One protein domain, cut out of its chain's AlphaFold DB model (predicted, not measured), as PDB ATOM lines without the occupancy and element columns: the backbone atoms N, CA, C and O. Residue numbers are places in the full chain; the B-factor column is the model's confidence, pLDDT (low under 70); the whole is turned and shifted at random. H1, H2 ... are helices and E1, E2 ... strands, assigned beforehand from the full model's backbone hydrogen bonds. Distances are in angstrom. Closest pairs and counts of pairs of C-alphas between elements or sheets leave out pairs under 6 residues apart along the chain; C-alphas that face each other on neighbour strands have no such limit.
ATOM      1  N   GLU A  17      10.720  22.553   7.690       91.31
ATOM      2  CA  GLU A  17       9.478  21.985   8.189       91.31
ATOM      3  C   GLU A  17       9.522  21.738   9.701       91.31
ATOM      4  O   GLU A  17      10.482  21.175  10.234       91.31
ATOM      5  N   PHE A  18       8.432  22.102  10.370       92.38
ATOM      6  CA  PHE A  18       8.002  21.494  11.623       92.38
ATOM      7  C   PHE A  18       6.668  20.794  11.367       92.38
ATOM      8  O   PHE A  18       5.772  21.397  10.783       92.38
ATOM      9  N   ASN A  19       6.528  19.535  11.782       92.12
ATOM     10  CA  ASN A  19       5.302  18.765  11.588       92.12
ATOM     11  C   ASN A  19       4.964  17.963  12.849       92.12
ATOM     12  O   ASN A  19       5.615  16.960  13.159       92.12
ATOM     13  N   SER A  20       3.921  18.393  13.559       91.75
ATOM     14  CA  SER A  20       3.470  17.760  14.797       91.75
ATOM     15  C   SER A  20       2.991  16.319  14.612       91.75
ATOM     16  O   SER A  20       3.003  15.562  15.576       91.75
ATOM     17  N   ASP A  21       2.573  15.911  13.406       90.75
ATOM     18  CA  ASP A  21       2.071  14.549  13.143       90.75
ATOM     19  C   ASP A  21       3.167  13.486  13.319       90.75
ATOM     20  O   ASP A  21       2.905  12.350  13.724       90.75
ATOM     21  N   TYR A  22       4.414  13.876  13.045       90.19
ATOM     22  CA  TYR A  22       5.596  13.019  13.139       90.19
ATOM     23  C   TYR A  22       6.502  13.361  14.326       90.19
ATOM     24  O   TYR A  22       7.512  12.697  14.552       90.19
ATOM     25  N   TYR A  23       6.134  14.374  15.112       90.31
ATOM     26  CA  TYR A  23       6.876  14.797  16.290       90.31
ATOM     27  C   TYR A  23       6.382  14.076  17.551       90.31
ATOM     28  O   TYR A  23       5.184  13.885  17.758       90.31
ATOM     29  N   THR A  24       7.312  13.710  18.431       90.06
ATOM     30  CA  THR A  24       7.003  13.186  19.766       90.06
ATOM     31  C   THR A  24       7.346  14.255  20.792       90.06
ATOM     32  O   THR A  24       8.522  14.539  21.026       90.06
ATOM     33  N   SER A  25       6.324  14.856  21.409       87.56
ATOM     34  CA  SER A  25       6.535  15.895  22.424       87.56
ATOM     35  C   SER A  25       7.355  15.361  23.603       87.56
ATOM     36  O   SER A  25       7.198  14.217  24.037       87.56
ATOM     37  N   ALA A  63      -7.473  13.830  25.137       89.69
ATOM     38  CA  ALA A  63      -6.737  14.166  23.927       89.69
ATOM     39  C   ALA A  63      -6.717  12.976  22.969       89.69
ATOM     40  O   ALA A  63      -6.621  11.825  23.406       89.69
ATOM     41  N   GLU A  64      -6.735  13.250  21.674       90.00
ATOM     42  CA  GLU A  64      -6.649  12.249  20.623       90.00
ATOM     43  C   GLU A  64      -5.509  12.580  19.659       90.00
ATOM     44  O   GLU A  64      -5.293  13.741  19.308       90.00
ATOM     45  N   GLY A  65      -4.823  11.546  19.179       88.94
ATOM     46  CA  GLY A  65      -3.747  11.676  18.205       88.94
ATOM     47  C   GLY A  65      -4.205  12.209  16.842       88.94
ATOM     48  O   GLY A  65      -5.413  12.246  16.549       88.94
ATOM     49  N   PRO A  66      -3.231  12.594  15.997       90.38
ATOM     50  CA  PRO A  66      -3.487  13.135  14.671       90.38
ATOM     51  C   PRO A  66      -4.113  12.095  13.743       90.38
ATOM     52  O   PRO A  66      -4.018  10.886  13.968       90.38
ATOM     53  N   VAL A  67      -4.729  12.578  12.666       89.62
ATOM     54  CA  VAL A  67      -5.218  11.745  11.564       89.62
ATOM     55  C   VAL A  67      -4.469  12.136  10.300       89.62
ATOM     56  O   VAL A  67      -4.402  13.311   9.939       89.62
ATOM     57  N   PHE A  68      -3.886  11.145   9.626       90.94
ATOM     58  CA  PHE A  68      -3.181  11.387   8.372       90.94
ATOM     59  C   PHE A  68      -4.156  11.828   7.276       90.94
ATOM     60  O   PHE A  68      -5.302  11.392   7.235       90.94
ATOM     61  N   VAL A  69      -3.684  12.655   6.351       90.69
ATOM     62  CA  VAL A  69      -4.442  13.059   5.156       90.69
ATOM     63  C   VAL A  69      -4.410  11.939   4.119       90.69
ATOM     64  O   VAL A  69      -3.398  11.249   4.044       90.69
ATOM     65  N   GLY A  70      -5.460  11.725   3.324       90.94
ATOM     66  CA  GLY A  70      -5.514  10.637   2.336       90.94
ATOM     67  C   GLY A  70      -4.455  10.705   1.216       90.94
ATOM     68  O   GLY A  70      -3.825  11.738   0.996       90.94
ATOM     69  N   PRO A  71      -4.215   9.588   0.503       91.56
ATOM     70  CA  PRO A  71      -3.058   9.409  -0.383       91.56
ATOM     71  C   PRO A  71      -2.949  10.441  -1.508       91.56
ATOM     72  O   PRO A  71      -1.878  11.026  -1.656       91.56
ATOM     73  N   LEU A  72      -4.038  10.722  -2.232       92.06
ATOM     74  CA  LEU A  72      -4.031  11.685  -3.343       92.06
ATOM     75  C   LEU A  72      -3.705  13.110  -2.880       92.06
ATOM     76  O   LEU A  72      -3.041  13.862  -3.581       92.06
ATOM     77  N   LEU A  73      -4.137  13.479  -1.676       91.94
ATOM     78  CA  LEU A  73      -3.896  14.798  -1.094       91.94
ATOM     79  C   LEU A  73      -2.474  14.942  -0.518       91.94
ATOM     80  O   LEU A  73      -1.995  16.060  -0.340       91.94
ATOM     81  N   ARG A  74      -1.774  13.832  -0.246       91.12
ATOM     82  CA  ARG A  74      -0.357  13.831   0.172       91.12
ATOM     83  C   ARG A  74       0.616  13.900  -1.000       91.12
ATOM     84  O   ARG A  74       1.808  14.107  -0.770       91.12
ATOM     85  N   GLU A  75       0.140  13.687  -2.225       92.06
ATOM     86  CA  GLU A  75       0.959  13.877  -3.418       92.06
ATOM     87  C   GLU A  75       1.445  15.319  -3.492       92.06
ATOM     88  O   GLU A  75       0.741  16.253  -3.103       92.06
ATOM     89  N   VAL A  76       2.661  15.490  -3.990       89.69
ATOM     90  CA  VAL A  76       3.258  16.809  -4.152       89.69
ATOM     91  C   VAL A  76       2.877  17.368  -5.508       89.69
ATOM     92  O   VAL A  76       3.039  16.707  -6.532       89.69
ATOM     93  N   ASP A  77       2.369  18.594  -5.499       89.69
ATOM     94  CA  ASP A  77       2.209  19.375  -6.708       89.69
ATOM     95  C   ASP A  77       3.598  19.770  -7.240       89.69
ATOM     96  O   ASP A  77       4.383  20.384  -6.508       89.69
ATOM     97  N   PRO A  78       3.945  19.412  -8.487       85.81
ATOM     98  CA  PRO A  78       5.280  19.644  -9.020       85.81
ATOM     99  C   PRO A  78       5.576  21.121  -9.315       85.81
ATOM    100  O   PRO A  78       6.749  21.477  -9.417       85.81
ATOM    101  N   ALA A  79       4.558  21.976  -9.461       86.25
ATOM    102  CA  ALA A  79       4.745  23.398  -9.736       86.25
ATOM    103  C   ALA A  79       5.016  24.184  -8.447       86.25
ATOM    104  O   ALA A  79       5.960  24.970  -8.391       86.25
ATOM    105  N   GLU A  80       4.241  23.930  -7.390       86.75
ATOM    106  CA  GLU A  80       4.392  24.627  -6.101       86.75
ATOM    107  C   GLU A  80       5.318  23.899  -5.106       86.75
ATOM    108  O   GLU A  80       5.694  24.438  -4.051       86.75
ATOM    109  N   ASN A  81       5.710  22.660  -5.432       87.62
ATOM    110  CA  ASN A  81       6.530  21.784  -4.595       87.62
ATOM    111  C   ASN A  81       5.952  21.662  -3.167       87.62
ATOM    112  O   ASN A  81       6.666  21.798  -2.170       87.62
ATOM    113  N   ALA A  82       4.630  21.530  -3.060       88.44
ATOM    114  CA  ALA A  82       3.865  21.448  -1.812       88.44
ATOM    115  C   ALA A  82       2.850  20.300  -1.898       88.44
ATOM    116  O   ALA A  82       2.469  19.905  -2.999       88.44
ATOM    117  N   GLN A  83       2.415  19.739  -0.765       91.44
ATOM    118  CA  GLN A  83       1.389  18.695  -0.813       91.44
ATOM    119  C   GLN A  83       0.077  19.287  -1.324       91.44
ATOM    120  O   GLN A  83      -0.284  20.401  -0.953       91.44
ATOM    121  N   LYS A  84      -0.668  18.534  -2.133       93.75
ATOM    122  CA  LYS A  84      -1.963  18.974  -2.669       93.75
ATOM    123  C   LYS A  84      -2.942  19.389  -1.567       93.75
ATOM    124  O   LYS A  84      -3.711  20.318  -1.766       93.75
ATOM    125  N   PHE A  85      -2.876  18.762  -0.389       92.81
ATOM    126  CA  PHE A  85      -3.635  19.196   0.784       92.81
ATOM    127  C   PHE A  85      -3.304  20.628   1.201       92.81
ATOM    128  O   PHE A  85      -4.205  21.397   1.489       92.81
ATOM    129  N   ASP A  86      -2.025  20.997   1.207       92.44
ATOM    130  CA  ASP A  86      -1.587  22.333   1.611       92.44
ATOM    131  C   ASP A  86      -2.078  23.415   0.625       92.44
ATOM    132  O   ASP A  86      -2.229  24.568   1.003       92.44
ATOM    133  N   LEU A  87      -2.373  23.039  -0.625       94.31
ATOM    134  CA  LEU A  87      -2.843  23.927  -1.699       94.31
ATOM    135  C   LEU A  87      -4.370  23.963  -1.851       94.31
ATOM    136  O   LEU A  87      -4.887  24.677  -2.713       94.31
ATOM    137  N   LEU A  88      -5.082  23.174  -1.043       92.56
ATOM    138  CA  LEU A  88      -6.506  22.889  -1.201       92.56
ATOM    139  C   LEU A  88      -7.380  24.150  -1.101       92.56
ATOM    140  O   LEU A  88      -8.416  24.235  -1.760       92.56
ATOM    141  N   CYS A  89      -6.945  25.126  -0.305       92.19
ATOM    142  CA  CYS A  89      -7.662  26.365  -0.033       92.19
ATOM    143  C   CYS A  89      -6.952  27.557  -0.676       92.19
ATOM    144  O   CYS A  89      -5.723  27.648  -0.666       92.19
ATOM    145  N   ASN A  90      -7.727  28.490  -1.219       93.62
ATOM    146  CA  ASN A  90      -7.246  29.796  -1.636       93.62
ATOM    147  C   ASN A  90      -6.707  30.547  -0.418       93.62
ATOM    148  O   ASN A  90      -7.275  30.490   0.671       93.62
ATOM    149  N   GLY A  91      -5.609  31.263  -0.620       89.88
ATOM    150  CA  GLY A  91      -4.892  31.965   0.436       89.88
ATOM    151  C   GLY A  91      -4.230  33.232  -0.089       89.88
ATOM    152  O   GLY A  91      -4.426  33.640  -1.237       89.88
ATOM    153  N   ALA A  92      -3.444  33.898   0.751       90.81
ATOM    154  CA  ALA A  92      -2.849  35.172   0.377       90.81
ATOM    155  C   ALA A  92      -1.849  34.994  -0.786       90.81
ATOM    156  O   ALA A  92      -0.815  34.337  -0.667       90.81
ATOM    157  N   GLY A  93      -2.174  35.577  -1.942       89.69
ATOM    158  CA  GLY A  93      -1.379  35.429  -3.163       89.69
ATOM    159  C   GLY A  93      -1.571  34.101  -3.914       89.69
ATOM    160  O   GLY A  93      -0.932  33.923  -4.952       89.69
ATOM    161  N   TRP A  94      -2.448  33.204  -3.438       94.19
ATOM    162  CA  TRP A  94      -2.746  31.892  -4.029       94.19
ATOM    163  C   TRP A  94      -4.240  31.734  -4.343       94.19
ATOM    164  O   TRP A  94      -5.080  31.793  -3.450       94.19
ATOM    165  N   LEU A  95      -4.567  31.488  -5.616       93.00
ATOM    166  CA  LEU A  95      -5.947  31.311  -6.105       93.00
ATOM    167  C   LEU A  95      -6.166  29.965  -6.826       93.00
ATOM    168  O   LEU A  95      -7.113  29.830  -7.596       93.00
ATOM    169  N   GLY A  96      -5.256  29.001  -6.645       90.44
ATOM    170  CA  GLY A  96      -5.318  27.682  -7.294       90.44
ATOM    171  C   GLY A  96      -6.046  26.602  -6.484       90.44
ATOM    172  O   GLY A  96      -6.137  25.459  -6.935       90.44
ATOM    173  N   GLY A  97      -6.544  26.942  -5.292       90.81
ATOM    174  CA  GLY A  97      -7.353  26.054  -4.463       90.81
ATOM    175  C   GLY A  97      -8.796  25.943  -4.959       90.81
ATOM    176  O   GLY A  97      -9.175  26.502  -5.990       90.81
ATOM    177  N   MET A  98      -9.621  25.206  -4.216       90.62
ATOM    178  CA  MET A  98     -11.041  25.013  -4.546       90.62
ATOM    179  C   MET A  98     -11.842  26.305  -4.361       90.62
ATOM    180  O   MET A  98     -12.589  26.724  -5.243       90.62
ATOM    181  N   ASP A  99     -11.672  26.913  -3.189       89.50
ATOM    182  CA  ASP A  99     -12.204  28.194  -2.730       89.50
ATOM    183  C   ASP A  99     -11.469  28.600  -1.437       89.50
ATOM    184  O   ASP A  99     -10.418  28.042  -1.137       89.50
ATOM    185  N   ASP A 100     -11.977  29.567  -0.670       87.19
ATOM    186  CA  ASP A 100     -11.392  29.988   0.615       87.19
ATOM    187  C   ASP A 100     -11.572  28.971   1.763       87.19
ATOM    188  O   ASP A 100     -11.148  29.225   2.889       87.19
ATOM    189  N   CYS A 101     -12.202  27.822   1.496       87.81
ATOM    190  CA  CYS A 101     -12.507  26.764   2.450       87.81
ATOM    191  C   CYS A 101     -13.336  27.176   3.674       87.81
ATOM    192  O   CYS A 101     -13.397  26.423   4.659       87.81
ATOM    193  N   SER A 102     -14.020  28.322   3.631       86.19
ATOM    194  CA  SER A 102     -14.787  28.819   4.769       86.19
ATOM    195  C   SER A 102     -15.864  27.816   5.202       86.19
ATOM    196  O   SER A 102     -16.707  27.382   4.417       86.19
ATOM    197  N   GLY A 103     -15.817  27.394   6.470       84.00
ATOM    198  CA  GLY A 103     -16.763  26.439   7.059       84.00
ATOM    199  C   GLY A 103     -16.578  24.966   6.656       84.00
ATOM    200  O   GLY A 103     -17.207  24.108   7.276       84.00
ATOM    201  N   ARG A 104     -15.694  24.637   5.701       85.81
ATOM    202  CA  ARG A 104     -15.509  23.258   5.195       85.81
ATOM    203  C   ARG A 104     -14.882  22.299   6.217       85.81
ATOM    204  O   ARG A 104     -15.093  21.097   6.140       85.81
ATOM    205  N   PHE A 105     -14.163  22.825   7.210       87.25
ATOM    206  CA  PHE A 105     -13.469  22.038   8.241       87.25
ATOM    207  C   PHE A 105     -14.163  22.057   9.621       87.25
ATOM    208  O   PHE A 105     -13.626  21.511  10.588       87.25
ATOM    209  N   ALA A 106     -15.347  22.674   9.743       80.25
ATOM    210  CA  ALA A 106     -15.983  22.975  11.034       80.25
ATOM    211  C   ALA A 106     -16.419  21.725  11.834       80.25
ATOM    212  O   ALA A 106     -16.180  21.645  13.041       80.25
ATOM    213  N   ASN A 107     -17.017  20.725  11.172       67.44
ATOM    214  CA  ASN A 107     -17.657  19.579  11.843       67.44
ATOM    215  C   ASN A 107     -16.904  18.248  11.710       67.44
ATOM    216  O   ASN A 107     -17.335  17.245  12.267       67.44
ATOM    217  N   GLY A 108     -15.770  18.231  11.009       63.81
ATOM    218  CA  GLY A 108     -15.045  16.994  10.719       63.81
ATOM    219  C   GLY A 108     -15.731  16.056   9.728       63.81
ATOM    220  O   GLY A 108     -15.336  14.899   9.639       63.81
ATOM    221  N   ASP A 109     -16.717  16.560   8.984       66.38
ATOM    222  CA  ASP A 109     -17.293  15.871   7.835       66.38
ATOM    223  C   ASP A 109     -16.324  15.953   6.646       66.38
ATOM    224  O   ASP A 109     -15.772  17.015   6.347       66.38
ATOM    225  N   ASP A 110     -16.113  14.828   5.963       71.31
ATOM    226  CA  ASP A 110     -15.303  14.782   4.751       71.31
ATOM    227  C   ASP A 110     -16.073  15.472   3.602       71.31
ATOM    228  O   ASP A 110     -17.075  14.942   3.115       71.31
ATOM    229  N   ASP A 111     -15.599  16.616   3.095       80.94
ATOM    230  CA  ASP A 111     -16.149  17.229   1.872       80.94
ATOM    231  C   ASP A 111     -15.579  16.555   0.611       80.94
ATOM    232  O   ASP A 111     -14.927  17.163  -0.245       80.94
ATOM    233  N   ILE A 112     -15.788  15.237   0.525       84.19
ATOM    234  CA  ILE A 112     -15.242  14.391  -0.542       84.19
ATOM    235  C   ILE A 112     -15.715  14.859  -1.915       84.19
ATOM    236  O   ILE A 112     -14.963  14.754  -2.876       84.19
ATOM    237  N   ALA A 113     -16.928  15.407  -2.024       85.56
ATOM    238  CA  ALA A 113     -17.455  15.903  -3.290       85.56
ATOM    239  C   ALA A 113     -16.631  17.083  -3.834       85.56
ATOM    240  O   ALA A 113     -16.254  17.066  -5.007       85.56
ATOM    241  N   ALA A 114     -16.309  18.073  -2.993       85.38
ATOM    242  CA  ALA A 114     -15.458  19.190  -3.397       85.38
ATOM    243  C   ALA A 114     -14.029  18.719  -3.711       85.38
ATOM    244  O   ALA A 114     -13.491  19.047  -4.769       85.38
ATOM    245  N   VAL A 115     -13.459  17.871  -2.848       87.75
ATOM    246  CA  VAL A 115     -12.108  17.314  -3.019       87.75
ATOM    247  C   VAL A 115     -11.987  16.515  -4.320       87.75
ATOM    248  O   VAL A 115     -11.048  16.724  -5.085       87.75
ATOM    249  N   ASN A 116     -12.948  15.636  -4.615       90.38
ATOM    250  CA  ASN A 116     -13.008  14.882  -5.868       90.38
ATOM    251  C   ASN A 116     -13.120  15.811  -7.080       90.38
ATOM    252  O   ASN A 116     -12.425  15.605  -8.073       90.38
ATOM    253  N   SER A 117     -13.953  16.852  -6.988       91.56
ATOM    254  CA  SER A 117     -14.118  17.825  -8.069       91.56
ATOM    255  C   SER A 117     -12.825  18.582  -8.377       91.56
ATOM    256  O   SER A 117     -12.552  18.837  -9.547       91.56
ATOM    257  N   TRP A 118     -12.038  18.950  -7.365       91.81
ATOM    258  CA  TRP A 118     -10.776  19.672  -7.559       91.81
ATOM    259  C   TRP A 118      -9.629  18.763  -7.996       91.81
ATOM    260  O   TRP A 118      -8.861  19.124  -8.883       91.81
ATOM    261  N   LEU A 119      -9.543  17.555  -7.433       90.12
ATOM    262  CA  LEU A 119      -8.539  16.562  -7.824       90.12
ATOM    263  C   LEU A 119      -8.828  15.907  -9.183       90.12
ATOM    264  O   LEU A 119      -7.938  15.266  -9.740       90.12
ATOM    265  N   GLY A 120     -10.062  16.000  -9.691       90.38
ATOM    266  CA  GLY A 120     -10.521  15.195 -10.825       90.38
ATOM    267  C   GLY A 120     -10.594  13.697 -10.496       90.38
ATOM    268  O   GLY A 120     -10.325  12.863 -11.358       90.38
ATOM    269  N   ALA A 121     -10.913  13.353  -9.245       87.94
ATOM    270  CA  ALA A 121     -10.955  11.985  -8.730       87.94
ATOM    271  C   ALA A 121     -12.400  11.506  -8.487       87.94
ATOM    272  O   ALA A 121     -13.321  12.314  -8.395       87.94
ATOM    273  N   THR A 122     -12.610  10.188  -8.386       83.50
ATOM    274  CA  THR A 122     -13.933   9.592  -8.102       83.50
ATOM    275  C   THR A 122     -14.067   9.059  -6.677       83.50
ATOM    276  O   THR A 122     -15.159   9.117  -6.124       83.50
ATOM    277  N   ASP A 123     -12.967   8.621  -6.057       82.56
ATOM    278  CA  ASP A 123     -12.945   7.987  -4.730       82.56
ATOM    279  C   ASP A 123     -11.800   8.536  -3.856       82.56
ATOM    280  O   ASP A 123     -11.033   7.788  -3.244       82.56
ATOM    281  N   ALA A 124     -11.620   9.862  -3.824       85.44
ATOM    282  CA  ALA A 124     -10.648  10.472  -2.926       85.44
ATOM    283  C   ALA A 124     -11.043  10.256  -1.459       85.44
ATOM    284  O   ALA A 124     -12.210  10.300  -1.077       85.44
ATOM    285  N   CYS A 125     -10.028  10.076  -0.624       87.88
ATOM    286  CA  CYS A 125     -10.148  10.060   0.823       87.88
ATOM    287  C   CYS A 125      -9.522  11.344   1.364       87.88
ATOM    288  O   CYS A 125      -8.377  11.654   1.027       87.88
ATOM    289  N   MET A 126     -10.255  12.083   2.197       86.88
ATOM    290  CA  MET A 126      -9.737  13.295   2.831       86.88
ATOM    291  C   MET A 126      -8.930  12.950   4.083       86.88
ATOM    292  O   MET A 126      -7.769  13.345   4.207       86.88
ATOM    293  N   TRP A 127      -9.507  12.133   4.963       88.94
ATOM    294  CA  TRP A 127      -8.951  11.801   6.269       88.94
ATOM    295  C   TRP A 127      -8.731  10.302   6.429       88.94
ATOM    296  O   TRP A 127      -9.570   9.481   6.081       88.94
ATOM    297  N   GLY A 128      -7.618   9.926   7.048       87.75
ATOM    298  CA  GLY A 128      -7.183   8.541   7.200       87.75
ATOM    299  C   GLY A 128      -8.147   7.603   7.924       87.75
ATOM    300  O   GLY A 128      -7.961   6.391   7.853       87.75
ATOM    301  N   TRP A 129      -9.193   8.114   8.587       85.69
ATOM    302  CA  TRP A 129     -10.258   7.266   9.126       85.69
ATOM    303  C   TRP A 129     -11.111   6.601   8.042       85.69
ATOM    304  O   TRP A 129     -11.581   5.493   8.288       85.69
ATOM    305  N   SER A 130     -11.279   7.218   6.864       84.38
ATOM    306  CA  SER A 130     -12.051   6.654   5.747       84.38
ATOM    307  C   SER A 130     -11.191   5.803   4.803       84.38
ATOM    308  O   SER A 130     -11.730   5.075   3.975       84.38
ATOM    309  N   CYS A 131      -9.860   5.811   4.971       88.31
ATOM    310  CA  CYS A 131      -8.913   5.033   4.163       88.31
ATOM    311  C   CYS A 131      -7.700   4.513   4.961       88.31
ATOM    312  O   CYS A 131      -6.541   4.779   4.630       88.31
ATOM    313  N   GLN A 132      -7.956   3.732   6.011       86.25
ATOM    314  CA  GLN A 132      -6.917   3.247   6.932       86.25
ATOM    315  C   GLN A 132      -5.813   2.411   6.256       86.25
ATOM    316  O   GLN A 132      -4.643   2.524   6.630       86.25
ATOM    317  N   ASP A 133      -6.157   1.642   5.219       86.12
ATOM    318  CA  ASP A 133      -5.205   0.817   4.457       86.12
ATOM    319  C   ASP A 133      -4.218   1.651   3.621       86.12
ATOM    320  O   ASP A 133      -3.157   1.169   3.232       86.12
ATOM    321  N   SER A 134      -4.525   2.931   3.392       89.38
ATOM    322  CA  SER A 134      -3.693   3.879   2.639       89.38
ATOM    323  C   SER A 134      -2.811   4.753   3.538       89.38
ATOM    324  O   SER A 134      -2.482   5.893   3.183       89.38
ATOM    325  N   ARG A 135      -2.441   4.266   4.727       88.25
ATOM    326  CA  ARG A 135      -1.584   5.007   5.665       88.25
ATOM    327  C   ARG A 135      -0.209   5.330   5.058       88.25
ATOM    328  O   ARG A 135       0.350   4.506   4.332       88.25
ATOM    329  N   PRO A 136       0.374   6.505   5.355       90.94
ATOM    330  CA  PRO A 136       1.711   6.833   4.881       90.94
ATOM    331  C   PRO A 136       2.771   5.953   5.560       90.94
ATOM    332  O   PRO A 136       2.593   5.476   6.686       90.94
ATOM    333  N   ALA A 137       3.895   5.744   4.871       82.56
ATOM    334  CA  ALA A 137       5.027   5.007   5.422       82.56
ATOM    335  C   ALA A 137       5.509   5.658   6.731       82.56
ATOM    336  O   ALA A 137       5.588   6.880   6.839       82.56
ATOM    337  N   GLY A 138       5.796   4.835   7.741       82.62
ATOM    338  CA  GLY A 138       6.210   5.318   9.062       82.62
ATOM    339  C   GLY A 138       5.079   5.855   9.949       82.62
ATOM    340  O   GLY A 138       5.367   6.290  11.062       82.62
ATOM    341  N   TRP A 139       3.805   5.803   9.527       89.88
ATOM    342  CA  TRP A 139       2.695   6.176  10.411       89.88
ATOM    343  C   TRP A 139       2.555   5.184  11.581       89.88
ATOM    344  O   TRP A 139       2.441   3.972  11.334       89.88
ATOM    345  N   PRO A 140       2.554   5.661  12.840       88.19
ATOM    346  CA  PRO A 140       2.544   4.806  14.020       88.19
ATOM    347  C   PRO A 140       1.191   4.107  14.220       88.19
ATOM    348  O   PRO A 140       0.148   4.553  13.741       88.19
ATOM    349  N   SER A 141       1.207   2.999  14.960       90.44
ATOM    350  CA  SER A 141       0.007   2.282  15.396       90.44
ATOM    351  C   SER A 141       0.032   2.064  16.907       90.44
ATOM    352  O   SER A 141       1.096   1.920  17.514       90.44
ATOM    353  N   PHE A 142      -1.149   2.048  17.515       92.12
ATOM    354  CA  PHE A 142      -1.356   2.081  18.958       92.12
ATOM    355  C   PHE A 142      -2.373   1.036  19.384       92.12
ATOM    356  O   PHE A 142      -3.263   0.659  18.621       92.12
ATOM    357  N   LYS A 143      -2.267   0.570  20.625       92.31
ATOM    358  CA  LYS A 143      -3.309  -0.257  21.224       92.31
ATOM    359  C   LYS A 143      -4.600   0.562  21.325       92.31
ATOM    360  O   LYS A 143      -4.572   1.669  21.862       92.31
ATOM    361  N   ASP A 144      -5.698  -0.023  20.854       90.12
ATOM    362  CA  ASP A 144      -7.019   0.611  20.819       90.12
ATOM    363  C   ASP A 144      -7.388   1.272  22.159       90.12
ATOM    364  O   ASP A 144      -7.170   0.698  23.233       90.12
ATOM    365  N   GLY A 145      -7.891   2.506  22.085       88.25
ATOM    366  CA  GLY A 145      -8.250   3.331  23.241       88.25
ATOM    367  C   GLY A 145      -7.080   3.848  24.094       88.25
ATOM    368  O   GLY A 145      -7.315   4.342  25.198       88.25
ATOM    369  N   THR A 146      -5.826   3.734  23.643       91.31
ATOM    370  CA  THR A 146      -4.643   4.175  24.410       91.31
ATOM    371  C   THR A 146      -3.596   4.869  23.538       91.31
ATOM    372  O   THR A 146      -3.633   4.782  22.316       91.31
ATOM    373  N   ASP A 147      -2.612   5.511  24.171       90.31
ATOM    374  CA  ASP A 147      -1.398   6.072  23.559       90.31
ATOM    375  C   ASP A 147      -0.201   5.109  23.575       90.31
ATOM    376  O   ASP A 147       0.933   5.510  23.329       90.31
ATOM    377  N   THR A 148      -0.428   3.822  23.853       92.00
ATOM    378  CA  THR A 148       0.645   2.823  23.902       92.00
ATOM    379  C   THR A 148       0.955   2.304  22.494       92.00
ATOM    380  O   THR A 148       0.066   1.703  21.883       92.00
ATOM    381  N   PRO A 149       2.187   2.471  21.967       89.44
ATOM    382  CA  PRO A 149       2.556   1.951  20.651       89.44
ATOM    383  C   PRO A 149       2.392   0.425  20.564       89.44
ATOM    384  O   PRO A 149       2.820  -0.305  21.459       89.44
ATOM    385  N   LEU A 150       1.778  -0.065  19.485       89.62
ATOM    386  CA  LEU A 150       1.535  -1.488  19.232       89.62
ATOM    387  C   LEU A 150       1.565  -1.765  17.728       89.62
ATOM    388  O   LEU A 150       0.841  -1.118  16.973       89.62
ATOM    389  N   ALA A 151       2.339  -2.756  17.283       83.19
ATOM    390  CA  ALA A 151       2.324  -3.196  15.888       83.19
ATOM    391  C   ALA A 151       0.957  -3.810  15.524       83.19
ATOM    392  O   ALA A 151       0.522  -4.761  16.170       83.19
ATOM    393  N   GLY A 152       0.287  -3.270  14.497       79.06
ATOM    394  CA  GLY A 152      -1.008  -3.778  14.015       79.06
ATOM    395  C   GLY A 152      -2.234  -3.347  14.835       79.06
ATOM    396  O   GLY A 152      -3.264  -4.011  14.772       79.06
ATOM    397  N   GLY A 153      -2.118  -2.276  15.629       85.38
ATOM    398  CA  GLY A 153      -3.240  -1.657  16.346       85.38
ATOM    399  C   GLY A 153      -3.945  -0.540  15.557       85.38
ATOM    400  O   GLY A 153      -3.780  -0.412  14.347       85.38
ATOM    401  N   THR A 154      -4.708   0.301  16.253       88.94
ATOM    402  CA  THR A 154      -5.375   1.486  15.687       88.94
ATOM    403  C   THR A 154      -4.375   2.582  15.316       88.94
ATOM    404  O   THR A 154      -3.360   2.755  15.988       88.94
ATOM    405  N   TYR A 155      -4.670   3.377  14.291       90.12
ATOM    406  CA  TYR A 155      -3.761   4.424  13.784       90.12
ATOM    407  C   TYR A 155      -3.941   5.790  14.445       90.12
ATOM    408  O   TYR A 155      -3.354   6.781  14.009       90.12
ATOM    409  N   ARG A 156      -4.766   5.831  15.489       89.38
ATOM    410  CA  ARG A 156      -5.118   7.020  16.244       89.38
ATOM    411  C   ARG A 156      -5.232   6.650  17.711       89.38
ATOM    412  O   ARG A 156      -5.960   5.725  18.054       89.38
ATOM    413  N   TRP A 157      -4.505   7.360  18.559       91.38
ATOM    414  CA  TRP A 157      -4.515   7.117  19.996       91.38
ATOM    415  C   TRP A 157      -5.485   8.042  20.730       91.38
ATOM    416  O   TRP A 157      -5.800   9.126  20.246       91.38
ATOM    417  N   THR A 158      -5.890   7.645  21.937       91.75
ATOM    418  CA  THR A 158      -6.633   8.482  22.895       91.75
ATOM    419  C   THR A 158      -5.943   8.457  24.262       91.75
ATOM    420  O   THR A 158      -5.507   7.395  24.706       91.75
ATOM    421  N   SER A 159      -5.815   9.602  24.935       91.75
ATOM    422  CA  SER A 159      -5.136   9.731  26.236       91.75
ATOM    423  C   SER A 159      -5.558  11.010  26.975       91.75
ATOM    424  O   SER A 159      -6.570  11.623  26.645       91.75
ATOM    425  N   THR A 160      -4.795  11.426  27.990       91.38
ATOM    426  CA  THR A 160      -4.896  12.766  28.588       91.38
ATOM    427  C   THR A 160      -3.593  13.546  28.403       91.38
ATOM    428  O   THR A 160      -2.507  13.001  28.626       91.38
ATOM    429  N   ARG A 161      -3.689  14.815  27.974       90.31
ATOM    430  CA  ARG A 161      -2.544  15.692  27.643       90.31
ATOM    431  C   ARG A 161      -2.737  17.127  28.117       90.31
ATOM    432  O   ARG A 161      -3.864  17.545  28.398       90.31
ATOM    433  N   ASN A 162      -1.641  17.881  28.197       86.38
ATOM    434  CA  ASN A 162      -1.654  19.317  28.471       86.38
ATOM    435  C   ASN A 162      -1.945  20.128  27.189       86.38
ATOM    436  O   ASN A 162      -1.094  20.844  26.670       86.38
ATOM    437  N   GLN A 163      -3.154  19.943  26.657       79.62
ATOM    438  CA  GLN A 163      -3.744  20.687  25.532       79.62
ATOM    439  C   GLN A 163      -4.550  21.903  26.042       79.62
ATOM    440  O   GLN A 163      -4.686  22.066  27.259       79.62
ATOM    441  N   GLN A 164      -5.168  22.702  25.163       85.38
ATOM    442  CA  GLN A 164      -5.768  24.004  25.527       85.38
ATOM    443  C   GLN A 164      -4.717  25.063  25.841       85.38
ATOM    444  O   GLN A 164      -4.667  25.607  26.945       85.38
ATOM    445  N   PHE A 165      -3.861  25.332  24.859       86.00
ATOM    446  CA  PHE A 165      -2.806  26.335  24.943       86.00
ATOM    447  C   PHE A 165      -2.982  27.398  23.865       86.00
ATOM    448  O   PHE A 165      -3.657  27.187  22.861       86.00
ATOM    449  N   CYS A 166      -2.320  28.529  24.082       88.00
ATOM    450  CA  CYS A 166      -2.034  29.483  23.030       88.00
ATOM    451  C   CYS A 166      -0.527  29.721  22.980       88.00
ATOM    452  O   CYS A 166       0.128  29.708  24.029       88.00
ATOM    453  N   PHE A 167       0.012  29.959  21.790       87.19
ATOM    454  CA  PHE A 167       1.358  30.484  21.622       87.19
ATOM    455  C   PHE A 167       1.369  31.660  20.652       87.19
ATOM    456  O   PHE A 167       0.521  31.776  19.766       87.19
ATOM    457  N   GLU A 168       2.381  32.500  20.824       86.88
ATOM    458  CA  GLU A 168       2.809  33.475  19.831       86.88
ATOM    459  C   GLU A 168       4.265  33.189  19.445       86.88
ATOM    460  O   GLU A 168       5.045  32.667  20.249       86.88
ATOM    461  N   SER A 169       4.623  33.479  18.199       85.12
ATOM    462  CA  SER A 169       5.986  33.364  17.690       85.12
ATOM    463  C   SER A 169       6.306  34.575  16.828       85.12
ATOM    464  O   SER A 169       5.486  34.964  16.000       85.12
ATOM    465  N   HIS A 170       7.499  35.136  17.025       84.06
ATOM    466  CA  HIS A 170       8.004  36.294  16.296       84.06
ATOM    467  C   HIS A 170       9.328  35.932  15.635       84.06
ATOM    468  O   HIS A 170      10.264  35.476  16.299       84.06
ATOM    469  N   ALA A 171       9.410  36.146  14.330       82.31
ATOM    470  CA  ALA A 171      10.585  35.854  13.529       82.31
ATOM    471  C   ALA A 171      10.801  36.935  12.467       82.31
ATOM    472  O   ALA A 171       9.884  37.662  12.095       82.31
ATOM    473  N   GLN A 172      12.024  37.009  11.946       83.50
ATOM    474  CA  GLN A 172      12.359  37.852  10.804       83.50
ATOM    475  C   GLN A 172      12.975  37.014   9.690       83.50
ATOM    476  O   GLN A 172      13.696  36.041   9.943       83.50
ATOM    477  N   PHE A 173      12.700  37.405   8.450       87.50
ATOM    478  CA  PHE A 173      13.252  36.772   7.257       87.50
ATOM    479  C   PHE A 173      13.637  37.818   6.212       87.50
ATOM    480  O   PHE A 173      13.063  38.902   6.156       87.50
ATOM    481  N   VAL A 174      14.589  37.465   5.351       86.62
ATOM    482  CA  VAL A 174      14.968  38.282   4.189       86.62
ATOM    483  C   VAL A 174      14.166  37.824   2.976       86.62
ATOM    484  O   VAL A 174      14.220  36.644   2.617       86.62
ATOM    485  N   TYR A 175      13.437  38.741   2.337       92.31
ATOM    486  CA  TYR A 175      12.629  38.414   1.165       92.31
ATOM    487  C   TYR A 175      13.497  38.136  -0.070       92.31
ATOM    488  O   TYR A 175      14.486  38.822  -0.344       92.31
ATOM    489  N   LYS A 176      13.091  37.115  -0.828       92.19
ATOM    490  CA  LYS A 176      13.609  36.740  -2.144       92.19
ATOM    491  C   LYS A 176      12.436  36.306  -3.032       92.19
ATOM    492  O   LYS A 176      11.465  35.769  -2.494       92.19
ATOM    493  N   PRO A 177      12.523  36.471  -4.360       93.31
ATOM    494  CA  PRO A 177      11.514  35.933  -5.264       93.31
ATOM    495  C   PRO A 177      11.360  34.411  -5.115       93.31
ATOM    496  O   PRO A 177      12.347  33.694  -4.934       93.31
ATOM    497  N   GLY A 178      10.129  33.910  -5.210       91.31
ATOM    498  CA  GLY A 178       9.814  32.480  -5.136       91.31
ATOM    499  C   GLY A 178       9.599  31.943  -3.718       91.31
ATOM    500  O   GLY A 178       9.504  30.726  -3.527       91.31
ATOM    501  N   LEU A 179       9.527  32.807  -2.700       93.44
ATOM    502  CA  LEU A 179       9.254  32.363  -1.334       93.44
ATOM    503  C   LEU A 179       7.789  31.929  -1.160       93.44
ATOM    504  O   LEU A 179       6.859  32.528  -1.708       93.44
ATOM    505  N   ARG A 180       7.599  30.852  -0.398       93.31
ATOM    506  CA  ARG A 180       6.315  30.214  -0.091       93.31
ATOM    507  C   ARG A 180       6.229  29.943   1.404       93.31
ATOM    508  O   ARG A 180       7.207  29.501   2.018       93.31
ATOM    509  N   PHE A 181       5.054  30.167   1.974       94.62
ATOM    510  CA  PHE A 181       4.769  29.870   3.371       94.62
ATOM    511  C   PHE A 181       3.498  29.034   3.471       94.62
ATOM    512  O   PHE A 181       2.472  29.395   2.903       94.62
ATOM    513  N   ASN A 182       3.582  27.918   4.184       93.69
ATOM    514  CA  ASN A 182       2.464  27.029   4.446       93.69
ATOM    515  C   ASN A 182       2.307  26.822   5.954       93.69
ATOM    516  O   ASN A 182       3.281  26.507   6.647       93.69
ATOM    517  N   PHE A 183       1.071  26.938   6.426       93.81
ATOM    518  CA  PHE A 183       0.658  26.561   7.766       93.81
ATOM    519  C   PHE A 183      -0.513  25.583   7.686       93.81
ATOM    520  O   PHE A 183      -1.485  25.834   6.983       93.81
ATOM    521  N   ARG A 184      -0.465  24.497   8.453       92.81
ATOM    522  CA  ARG A 184      -1.605  23.601   8.657       92.81
ATOM    523  C   ARG A 184      -1.816  23.370  10.145       92.81
ATOM    524  O   ARG A 184      -0.895  22.935  10.834       92.81
ATOM    525  N   GLY A 185      -3.033  23.596  10.618       91.19
ATOM    526  CA  GLY A 185      -3.401  23.339  12.007       91.19
ATOM    527  C   GLY A 185      -4.902  23.409  12.250       91.19
ATOM    528  O   GLY A 185      -5.666  23.762  11.351       91.19
ATOM    529  N   ASP A 186      -5.325  22.965  13.427       88.44
ATOM    530  CA  ASP A 186      -6.711  22.960  13.898       88.44
ATOM    531  C   ASP A 186      -7.006  24.161  14.801       88.44
ATOM    532  O   ASP A 186      -6.092  24.718  15.374       88.44
ATOM    533  N   ASP A 187      -8.277  24.534  14.958       89.31
ATOM    534  CA  ASP A 187      -8.707  25.691  15.766       89.31
ATOM    535  C   ASP A 187      -8.091  27.046  15.331       89.31
ATOM    536  O   ASP A 187      -7.873  27.256  14.149       89.31
ATOM    537  N   ASP A 188      -7.864  27.996  16.247       89.62
ATOM    538  CA  ASP A 188      -7.668  29.417  15.924       89.62
ATOM    539  C   ASP A 188      -6.222  29.754  15.506       89.62
ATOM    540  O   ASP A 188      -5.351  29.881  16.374       89.62
ATOM    541  N   ILE A 189      -5.967  29.994  14.213       92.44
ATOM    542  CA  ILE A 189      -4.636  30.391  13.708       92.44
ATOM    543  C   ILE A 189      -4.687  31.703  12.922       92.44
ATOM    544  O   ILE A 189      -5.447  31.844  11.963       92.44
ATOM    545  N   TRP A 190      -3.769  32.617  13.248       94.81
ATOM    546  CA  TRP A 190      -3.500  33.824  12.467       94.81
ATOM    547  C   TRP A 190      -2.007  33.980  12.204       94.81
ATOM    548  O   TRP A 190      -1.202  33.976  13.135       94.81
ATOM    549  N   VAL A 191      -1.636  34.166  10.937       95.44
ATOM    550  CA  VAL A 191      -0.251  34.449  10.539       95.44
ATOM    551  C   VAL A 191      -0.175  35.791   9.837       95.44
ATOM    552  O   VAL A 191      -0.851  36.015   8.830       95.44
ATOM    553  N   PHE A 192       0.697  36.659  10.340       95.56
ATOM    554  CA  PHE A 192       1.016  37.942   9.739       95.56
ATOM    555  C   PHE A 192       2.391  37.878   9.077       95.56
ATOM    556  O   PHE A 192       3.372  37.471   9.695       95.56
ATOM    557  N   ILE A 193       2.471  38.297   7.815       95.25
ATOM    558  CA  ILE A 193       3.718  38.389   7.047       95.25
ATOM    559  C   ILE A 193       3.871  39.835   6.589       95.25
ATOM    560  O   ILE A 193       2.956  40.408   5.997       95.25
ATOM    561  N   GLY A 194       5.002  40.465   6.910       91.81
ATOM    562  CA  GLY A 194       5.220  41.888   6.635       91.81
ATOM    563  C   GLY A 194       4.214  42.801   7.350       91.81
ATOM    564  O   GLY A 194       3.936  43.904   6.876       91.81
ATOM    565  N   GLY A 195       3.636  42.334   8.463       92.94
ATOM    566  CA  GLY A 195       2.608  43.039   9.233       92.94
ATOM    567  C   GLY A 195       1.193  42.998   8.636       92.94
ATOM    568  O   GLY A 195       0.340  43.759   9.088       92.94
ATOM    569  N   LYS A 196       0.921  42.135   7.644       93.94
ATOM    570  CA  LYS A 196      -0.428  41.872   7.113       93.94
ATOM    571  C   LYS A 196      -0.855  40.432   7.310       93.94
ATOM    572  O   LYS A 196      -0.035  39.529   7.195       93.94
ATOM    573  N   LEU A 197      -2.151  40.233   7.549       94.12
ATOM    574  CA  LEU A 197      -2.750  38.909   7.690       94.12
ATOM    575  C   LEU A 197      -2.621  38.132   6.371       94.12
ATOM    576  O   LEU A 197      -3.185  38.536   5.355       94.12
ATOM    577  N   ALA A 198      -1.849  37.050   6.399       93.38
ATOM    578  CA  ALA A 198      -1.560  36.197   5.249       93.38
ATOM    579  C   ALA A 198      -2.225  34.815   5.361       93.38
ATOM    580  O   ALA A 198      -2.553  34.209   4.344       93.38
ATOM    581  N   VAL A 199      -2.445  34.328   6.586       93.94
ATOM    582  CA  VAL A 199      -3.209  33.105   6.861       93.94
ATOM    583  C   VAL A 199      -4.220  33.409   7.959       93.94
ATOM    584  O   VAL A 199      -3.830  33.859   9.036       93.94
ATOM    585  N   ASP A 200      -5.496  33.161   7.671       92.25
ATOM    586  CA  ASP A 200      -6.606  33.254   8.620       92.25
ATOM    587  C   ASP A 200      -7.344  31.919   8.635       92.25
ATOM    588  O   ASP A 200      -8.093  31.597   7.713       92.25
ATOM    589  N   LEU A 201      -7.083  31.131   9.671       89.94
ATOM    590  CA  LEU A 201      -7.813  29.909   9.976       89.94
ATOM    591  C   LEU A 201      -8.488  30.113  11.338       89.94
ATOM    592  O   LEU A 201      -8.270  29.372  12.284       89.94
ATOM    593  N   GLY A 202      -9.213  31.220  11.498       86.50
ATOM    594  CA  GLY A 202      -9.952  31.496  12.725       86.50
ATOM    595  C   GLY A 202     -11.181  30.594  12.886       86.50
ATOM    596  O   GLY A 202     -11.949  30.374  11.946       86.50
ATOM    597  N   GLY A 203     -11.443  30.156  14.117       85.25
ATOM    598  CA  GLY A 203     -12.611  29.372  14.510       85.25
ATOM    599  C   GLY A 203     -12.296  27.908  14.819       85.25
ATOM    600  O   GLY A 203     -11.243  27.377  14.499       85.25
ATOM    601  N   THR A 204     -13.249  27.209  15.438       86.50
ATOM    602  CA  THR A 204     -13.060  25.797  15.798       86.50
ATOM    603  C   THR A 204     -13.293  24.869  14.613       86.50
ATOM    604  O   THR A 204     -14.432  24.579  14.253       86.50
ATOM    605  N   HIS A 205     -12.204  24.348  14.053       89.25
ATOM    606  CA  HIS A 205     -12.203  23.418  12.922       89.25
ATOM    607  C   HIS A 205     -11.142  22.315  13.080       89.25
ATOM    608  O   HIS A 205     -10.287  22.397  13.958       89.25
ATOM    609  N   LEU A 206     -11.220  21.249  12.276       88.62
ATOM    610  CA  LEU A 206     -10.124  20.273  12.130       88.62
ATOM    611  C   LEU A 206      -8.952  20.862  11.345       88.62
ATOM    612  O   LEU A 206      -9.097  21.934  10.777       88.62
ATOM    613  N   ALA A 207      -7.819  20.161  11.258       90.12
ATOM    614  CA  ALA A 207      -6.622  20.697  10.616       90.12
ATOM    615  C   ALA A 207      -6.872  21.223   9.190       90.12
ATOM    616  O   ALA A 207      -7.055  20.442   8.257       90.12
ATOM    617  N   ALA A 208      -6.842  22.544   9.031       91.06
ATOM    618  CA  ALA A 208      -7.057  23.232   7.767       91.06
ATOM    619  C   ALA A 208      -5.713  23.737   7.210       91.06
ATOM    620  O   ALA A 208      -4.822  24.079   7.992       91.06
ATOM    621  N   PRO A 209      -5.528  23.741   5.881       93.81
ATOM    622  CA  PRO A 209      -4.332  24.265   5.235       93.81
ATOM    623  C   PRO A 209      -4.465  25.766   4.932       93.81
ATOM    624  O   PRO A 209      -5.513  26.236   4.495       93.81
ATOM    625  N   GLY A 210      -3.375  26.507   5.110       93.38
ATOM    626  CA  GLY A 210      -3.234  27.909   4.739       93.38
ATOM    627  C   GLY A 210      -1.935  28.124   3.971       93.38
ATOM    628  O   GLY A 210      -0.847  27.911   4.508       93.38
ATOM    629  N   TYR A 211      -2.045  28.569   2.718       95.38
ATOM    630  CA  TYR A 211      -0.912  28.719   1.806       95.38
ATOM    631  C   TYR A 211      -0.752  30.159   1.326       95.38
ATOM    632  O   TYR A 211      -1.716  30.793   0.896       95.38
ATOM    633  N   ALA A 212       0.479  30.665   1.371       94.50
ATOM    634  CA  ALA A 212       0.816  32.022   0.974       94.50
ATOM    635  C   ALA A 212       1.968  32.067  -0.041       94.50
ATOM    636  O   ALA A 212       3.039  31.477   0.154       94.50
ATOM    637  N   VAL A 213       1.756  32.838  -1.111       95.44
ATOM    638  CA  VAL A 213       2.727  33.100  -2.184       95.44
ATOM    639  C   VAL A 213       3.265  34.515  -2.013       95.44
ATOM    640  O   VAL A 213       2.603  35.483  -2.388       95.44
ATOM    641  N   LEU A 214       4.469  34.643  -1.444       94.50
ATOM    642  CA  LEU A 214       5.006  35.935  -0.992       94.50
ATOM    643  C   LEU A 214       5.248  36.923  -2.142       94.50
ATOM    644  O   LEU A 214       5.177  38.127  -1.921       94.50
ATOM    645  N   ASP A 215       5.466  36.428  -3.364       93.50
ATOM    646  CA  ASP A 215       5.650  37.251  -4.572       93.50
ATOM    647  C   ASP A 215       4.422  38.110  -4.908       93.50
ATOM    648  O   ASP A 215       4.535  39.135  -5.577       93.50
ATOM    649  N   ASN A 216       3.253  37.700  -4.414       93.50
ATOM    650  CA  ASN A 216       1.975  38.355  -4.652       93.50
ATOM    651  C   ASN A 216       1.467  39.113  -3.409       93.50
ATOM    652  O   ASN A 216       0.321  39.566  -3.399       93.50
ATOM    653  N   LEU A 217       2.280  39.225  -2.351       93.31
ATOM    654  CA  LEU A 217       1.913  39.906  -1.110       93.31
ATOM    655  C   LEU A 217       2.420  41.347  -1.061       93.31
ATOM    656  O   LEU A 217       3.320  41.760  -1.790       93.31
ATOM    657  N   THR A 218       1.822  42.110  -0.151       93.62
ATOM    658  CA  THR A 218       2.244  43.470   0.187       93.62
ATOM    659  C   THR A 218       2.512  43.577   1.684       93.62
ATOM    660  O   THR A 218       1.945  42.824   2.474       93.62
ATOM    661  N   ASP A 219       3.363  44.520   2.080       92.62
ATOM    662  CA  ASP A 219       3.620  44.851   3.481       92.62
ATOM    663  C   ASP A 219       2.437  45.602   4.119       92.62
ATOM    664  O   ASP A 219       1.460  45.964   3.453       92.62
ATOM    665  N   LYS A 220       2.532  45.899   5.419       92.31
ATOM    666  CA  LYS A 220       1.556  46.698   6.184       92.31
ATOM    667  C   LYS A 220       1.208  48.073   5.592       92.31
ATOM    668  O   LYS A 220       0.210  48.649   6.010       92.31
ATOM    669  N   ASN A 221       2.005  48.593   4.656       92.88
ATOM    670  CA  ASN A 221       1.801  49.878   3.985       92.88
ATOM    671  C   ASN A 221       1.294  49.728   2.534       92.88
ATOM    672  O   ASN A 221       1.326  50.706   1.792       92.88
ATOM    673  N   ASP A 222       0.866  48.527   2.124       91.94
ATOM    674  CA  ASP A 222       0.412  48.219   0.755       91.94
ATOM    675  C   ASP A 222       1.517  48.252  -0.318       91.94
ATOM    676  O   ASP A 222       1.219  48.272  -1.512       91.94
ATOM    677  N   ASN A 223       2.794  48.174   0.074       93.50
ATOM    678  CA  ASN A 223       3.905  48.087  -0.873       93.50
ATOM    679  C   ASN A 223       4.278  46.623  -1.165       93.50
ATOM    680  O   ASN A 223       4.308  45.816  -0.234       93.50
ATOM    681  N   PRO A 224       4.607  46.256  -2.417       94.06
ATOM    682  CA  PRO A 224       5.180  44.945  -2.731       94.06
ATOM    683  C   PRO A 224       6.489  44.697  -1.972       94.06
ATOM    684  O   PRO A 224       7.251  45.635  -1.728       94.06
ATOM    685  N   PHE A 225       6.781  43.436  -1.648       93.44
ATOM    686  CA  PHE A 225       8.061  43.086  -1.037       93.44
ATOM    687  C   PHE A 225       9.240  43.333  -1.986       93.44
ATOM    688  O   PHE A 225       9.195  43.050  -3.183       93.44
ATOM    689  N   VAL A 226      10.318  43.867  -1.417       93.62
ATOM    690  CA  VAL A 226      11.566  44.207  -2.111       93.62
ATOM    691  C   VAL A 226      12.633  43.166  -1.788       93.62
ATOM    692  O   VAL A 226      12.869  42.854  -0.619       93.62
ATOM    693  N   GLU A 227      13.263  42.600  -2.821       94.25
ATOM    694  CA  GLU A 227      14.320  41.594  -2.673       94.25
ATOM    695  C   GLU A 227      15.478  42.119  -1.812       94.25
ATOM    696  O   GLU A 227      15.984  43.217  -2.033       94.25
ATOM    697  N   GLY A 228      15.911  41.315  -0.837       84.69
ATOM    698  CA  GLY A 228      17.000  41.653   0.083       84.69
ATOM    699  C   GLY A 228      16.570  42.407   1.345       84.69
ATOM    700  O   GLY A 228      17.346  42.446   2.299       84.69
ATOM    701  N   GLU A 229      15.345  42.935   1.398       87.19
ATOM    702  CA  GLU A 229      14.801  43.579   2.599       87.19
ATOM    703  C   GLU A 229      14.301  42.552   3.625       87.19
ATOM    704  O   GLU A 229      13.940  41.419   3.287       87.19
ATOM    705  N   THR A 230      14.292  42.952   4.900       87.12
ATOM    706  CA  THR A 230      13.859  42.106   6.024       87.12
ATOM    707  C   THR A 230      12.416  42.412   6.412       87.12
ATOM    708  O   THR A 230      12.060  43.577   6.579       87.12
ATOM    709  N   TYR A 231      11.603  41.372   6.596       90.50
ATOM    710  CA  TYR A 231      10.196  41.475   6.984       90.50
ATOM    711  C   TYR A 231       9.893  40.596   8.201       90.50
ATOM    712  O   TYR A 231      10.548  39.573   8.427       90.50
ATOM    713  N   ASP A 232       8.877  41.001   8.963       89.81
ATOM    714  CA  ASP A 232       8.410  40.283  10.149       89.81
ATOM    715  C   ASP A 232       7.481  39.115   9.763       89.81
ATOM    716  O   ASP A 232       6.701  39.205   8.806       89.81
ATOM    717  N   LEU A 233       7.578  38.021  10.516       91.25
ATOM    718  CA  LEU A 233       6.687  36.863  10.498       91.25
ATOM    719  C   LEU A 233       6.171  36.648  11.923       91.25
ATOM    720  O   LEU A 233       6.935  36.240  12.800       91.25
ATOM    721  N   ASP A 234       4.877  36.879  12.123       91.50
ATOM    722  CA  ASP A 234       4.209  36.709  13.411       91.50
ATOM    723  C   ASP A 234       3.144  35.619  13.306       91.50
ATOM    724  O   ASP A 234       2.302  35.643  12.408       91.50
ATOM    725  N   ILE A 235       3.167  34.657  14.225       92.81
ATOM    726  CA  ILE A 235       2.211  33.545  14.271       92.81
ATOM    727  C   ILE A 235       1.505  33.574  15.617       92.81
ATOM    728  O   ILE A 235       2.162  33.537  16.654       92.81
ATOM    729  N   PHE A 236       0.177  33.566  15.592       93.69
ATOM    730  CA  PHE A 236      -0.679  33.426  16.763       93.69
ATOM    731  C   PHE A 236      -1.512  32.164  16.613       93.69
ATOM    732  O   PHE A 236      -2.190  31.986  15.601       93.69
ATOM    733  N   PHE A 237      -1.455  31.292  17.615       92.12
ATOM    734  CA  PHE A 237      -2.178  30.032  17.601       92.12
ATOM    735  C   PHE A 237      -2.828  29.759  18.952       92.12
ATOM    736  O   PHE A 237      -2.151  29.845  19.976       92.12
ATOM    737  N   CYS A 238      -4.105  29.387  18.958       90.88
ATOM    738  CA  CYS A 238      -4.800  28.842  20.116       90.88
ATOM    739  C   CYS A 238      -5.499  27.531  19.747       90.88
ATOM    740  O   CYS A 238      -6.365  27.517  18.879       90.88
ATOM    741  N   ASP A 239      -5.188  26.461  20.473       88.88
ATOM    742  CA  ASP A 239      -5.801  25.148  20.277       88.88
ATOM    743  C   ASP A 239      -6.686  24.785  21.460       88.88
ATOM    744  O   ASP A 239      -6.186  24.470  22.537       88.88
ATOM    745  N   ARG A 240      -8.003  24.803  21.275       87.12
ATOM    746  CA  ARG A 240      -9.024  24.412  22.255       87.12
ATOM    747  C   ARG A 240      -9.575  23.012  21.984       87.12
ATOM    748  O   ARG A 240     -10.381  22.532  22.794       87.12
ATOM    749  N   ARG A 241      -9.188  22.359  20.882       82.69
ATOM    750  CA  ARG A 241      -9.723  21.053  20.491       82.69
ATOM    751  C   ARG A 241      -9.076  19.928  21.291       82.69
ATOM    752  O   ARG A 241      -8.010  20.030  21.885       82.69
ATOM    753  N   THR A 242      -9.805  18.821  21.352       82.06
ATOM    754  CA  THR A 242      -9.359  17.563  21.965       82.06
ATOM    755  C   THR A 242      -8.784  16.597  20.931       82.06
ATOM    756  O   THR A 242      -8.353  15.505  21.279       82.06
ATOM    757  N   THR A 243      -8.844  16.954  19.652       81.94
ATOM    758  CA  THR A 243      -8.727  16.045  18.515       81.94
ATOM    759  C   THR A 243      -7.627  16.571  17.598       81.94
ATOM    760  O   THR A 243      -7.831  17.608  16.994       81.94
ATOM    761  N   MET A 244      -6.535  15.809  17.450       77.06
ATOM    762  CA  MET A 244      -5.373  16.037  16.571       77.06
ATOM    763  C   MET A 244      -4.306  17.042  17.036       77.06
ATOM    764  O   MET A 244      -3.132  16.688  16.912       77.06
ATOM    765  N   SER A 245      -4.658  18.201  17.610       87.12
ATOM    766  CA  SER A 245      -3.708  19.213  18.119       87.12
ATOM    767  C   SER A 245      -2.541  19.458  17.154       87.12
ATOM    768  O   SER A 245      -1.373  19.139  17.420       87.12
ATOM    769  N   ASN A 246      -2.894  19.889  15.946       88.50
ATOM    770  CA  ASN A 246      -2.033  19.887  14.780       88.50
ATOM    771  C   ASN A 246      -1.327  21.222  14.582       88.50
ATOM    772  O   ASN A 246      -1.949  22.269  14.465       88.50
ATOM    773  N   VAL A 247      -0.007  21.158  14.417       91.31
ATOM    774  CA  VAL A 247       0.809  22.276  13.955       91.31
ATOM    775  C   VAL A 247       1.803  21.763  12.935       91.31
ATOM    776  O   VAL A 247       2.704  20.978  13.244       91.31
ATOM    777  N   ARG A 248       1.670  22.255  11.711       93.31
ATOM    778  CA  ARG A 248       2.662  22.075  10.668       93.31
ATOM    779  C   ARG A 248       2.988  23.413  10.034       93.31
ATOM    780  O   ARG A 248       2.100  24.121   9.579       93.31
ATOM    781  N   ILE A 249       4.275  23.720   9.973       93.44
ATOM    782  CA  ILE A 249       4.811  24.899   9.300       93.44
ATOM    783  C   ILE A 249       5.795  24.392   8.258       93.44
ATOM    784  O   ILE A 249       6.718  23.662   8.611       93.44
ATOM    785  N   ASN A 250       5.612  24.766   6.995       93.38
ATOM    786  CA  ASN A 250       6.509  24.401   5.902       93.38
ATOM    787  C   ASN A 250       6.843  25.640   5.061       93.38
ATOM    788  O   ASN A 250       5.953  26.349   4.595       93.38
ATOM    789  N   THR A 251       8.128  25.940   4.881       92.50
ATOM    790  CA  THR A 251       8.550  27.149   4.164       92.50
ATOM    791  C   THR A 251       9.954  27.034   3.575       92.50
ATOM    792  O   THR A 251      10.823  26.351   4.110       92.50
ATOM    793  N   ASN A 252      10.218  27.737   2.474       90.88
ATOM    794  CA  ASN A 252      11.575  27.955   1.959       90.88
ATOM    795  C   ASN A 252      12.210  29.271   2.463       90.88
ATOM    796  O   ASN A 252      13.310  29.618   2.033       90.88
TER     797      ASN A 252
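Overview. This is residues 17 to 25 and 63 to 252 of the 1071 residues of the protein "Fibro-slime domain-containing protein" of Fibrobacter sp. UWS1 (UniProt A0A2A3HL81). With little regular structure overall, the domain is a sandwich of two antiparallel four-stranded sheets, E3-E8-E5-E6 and E1-E9-E4-E7, their strands nearly aligned. Short helices H1 and H2 sit in long loops off both sheets. The 199 printed residues run E1 H1 H2 E2 E3 E4 E5 E6 E7 E8 E9, mostly strand, under half in named elements; compact, radius of gyration of the C-alphas 17.4 A, spans 53 by 40 by 28 A.

Along the chain. E3, residues 165 to 174, spans 29.8 A from C-alpha 165 at (-2.806, 26.335, 24.943); E8, 230 to 239, spans 29.6 A. E5 is 188 to 193, E6 196 to 201, E1 17 to 19, E4 180 to 185, E7 208 to 213, E2 158 to 161, H1 71 to 74, H2 112 to 119. E9, 247 to 251, ends at C-alpha 251 (8.550, 27.149, 4.164).

Arrangement. E3 and E8 are antiparallel, N 167 and O 237 2.8 A apart. E5 and E6 form a hairpin, N 198 and O 191 2.8 A apart. The sheets' facing parts are 10.0 A centre to centre; the closest C-alphas of E6 and E7, Val 199 and Gly 210, are 5.6 A apart. E2 pairs with no named strand. In H2 every O i to N i+4 pair is within hydrogen-bond range; H1 is too short for one.

Size, cuts and confidence. Residues 26 to 62 are not printed; C-alphas 25 and 63 are 13.5 A apart. Links H1 to H2, H2 to E2 and E7 to E8 are long. Residues 107 to 109 have pLDDT under 70.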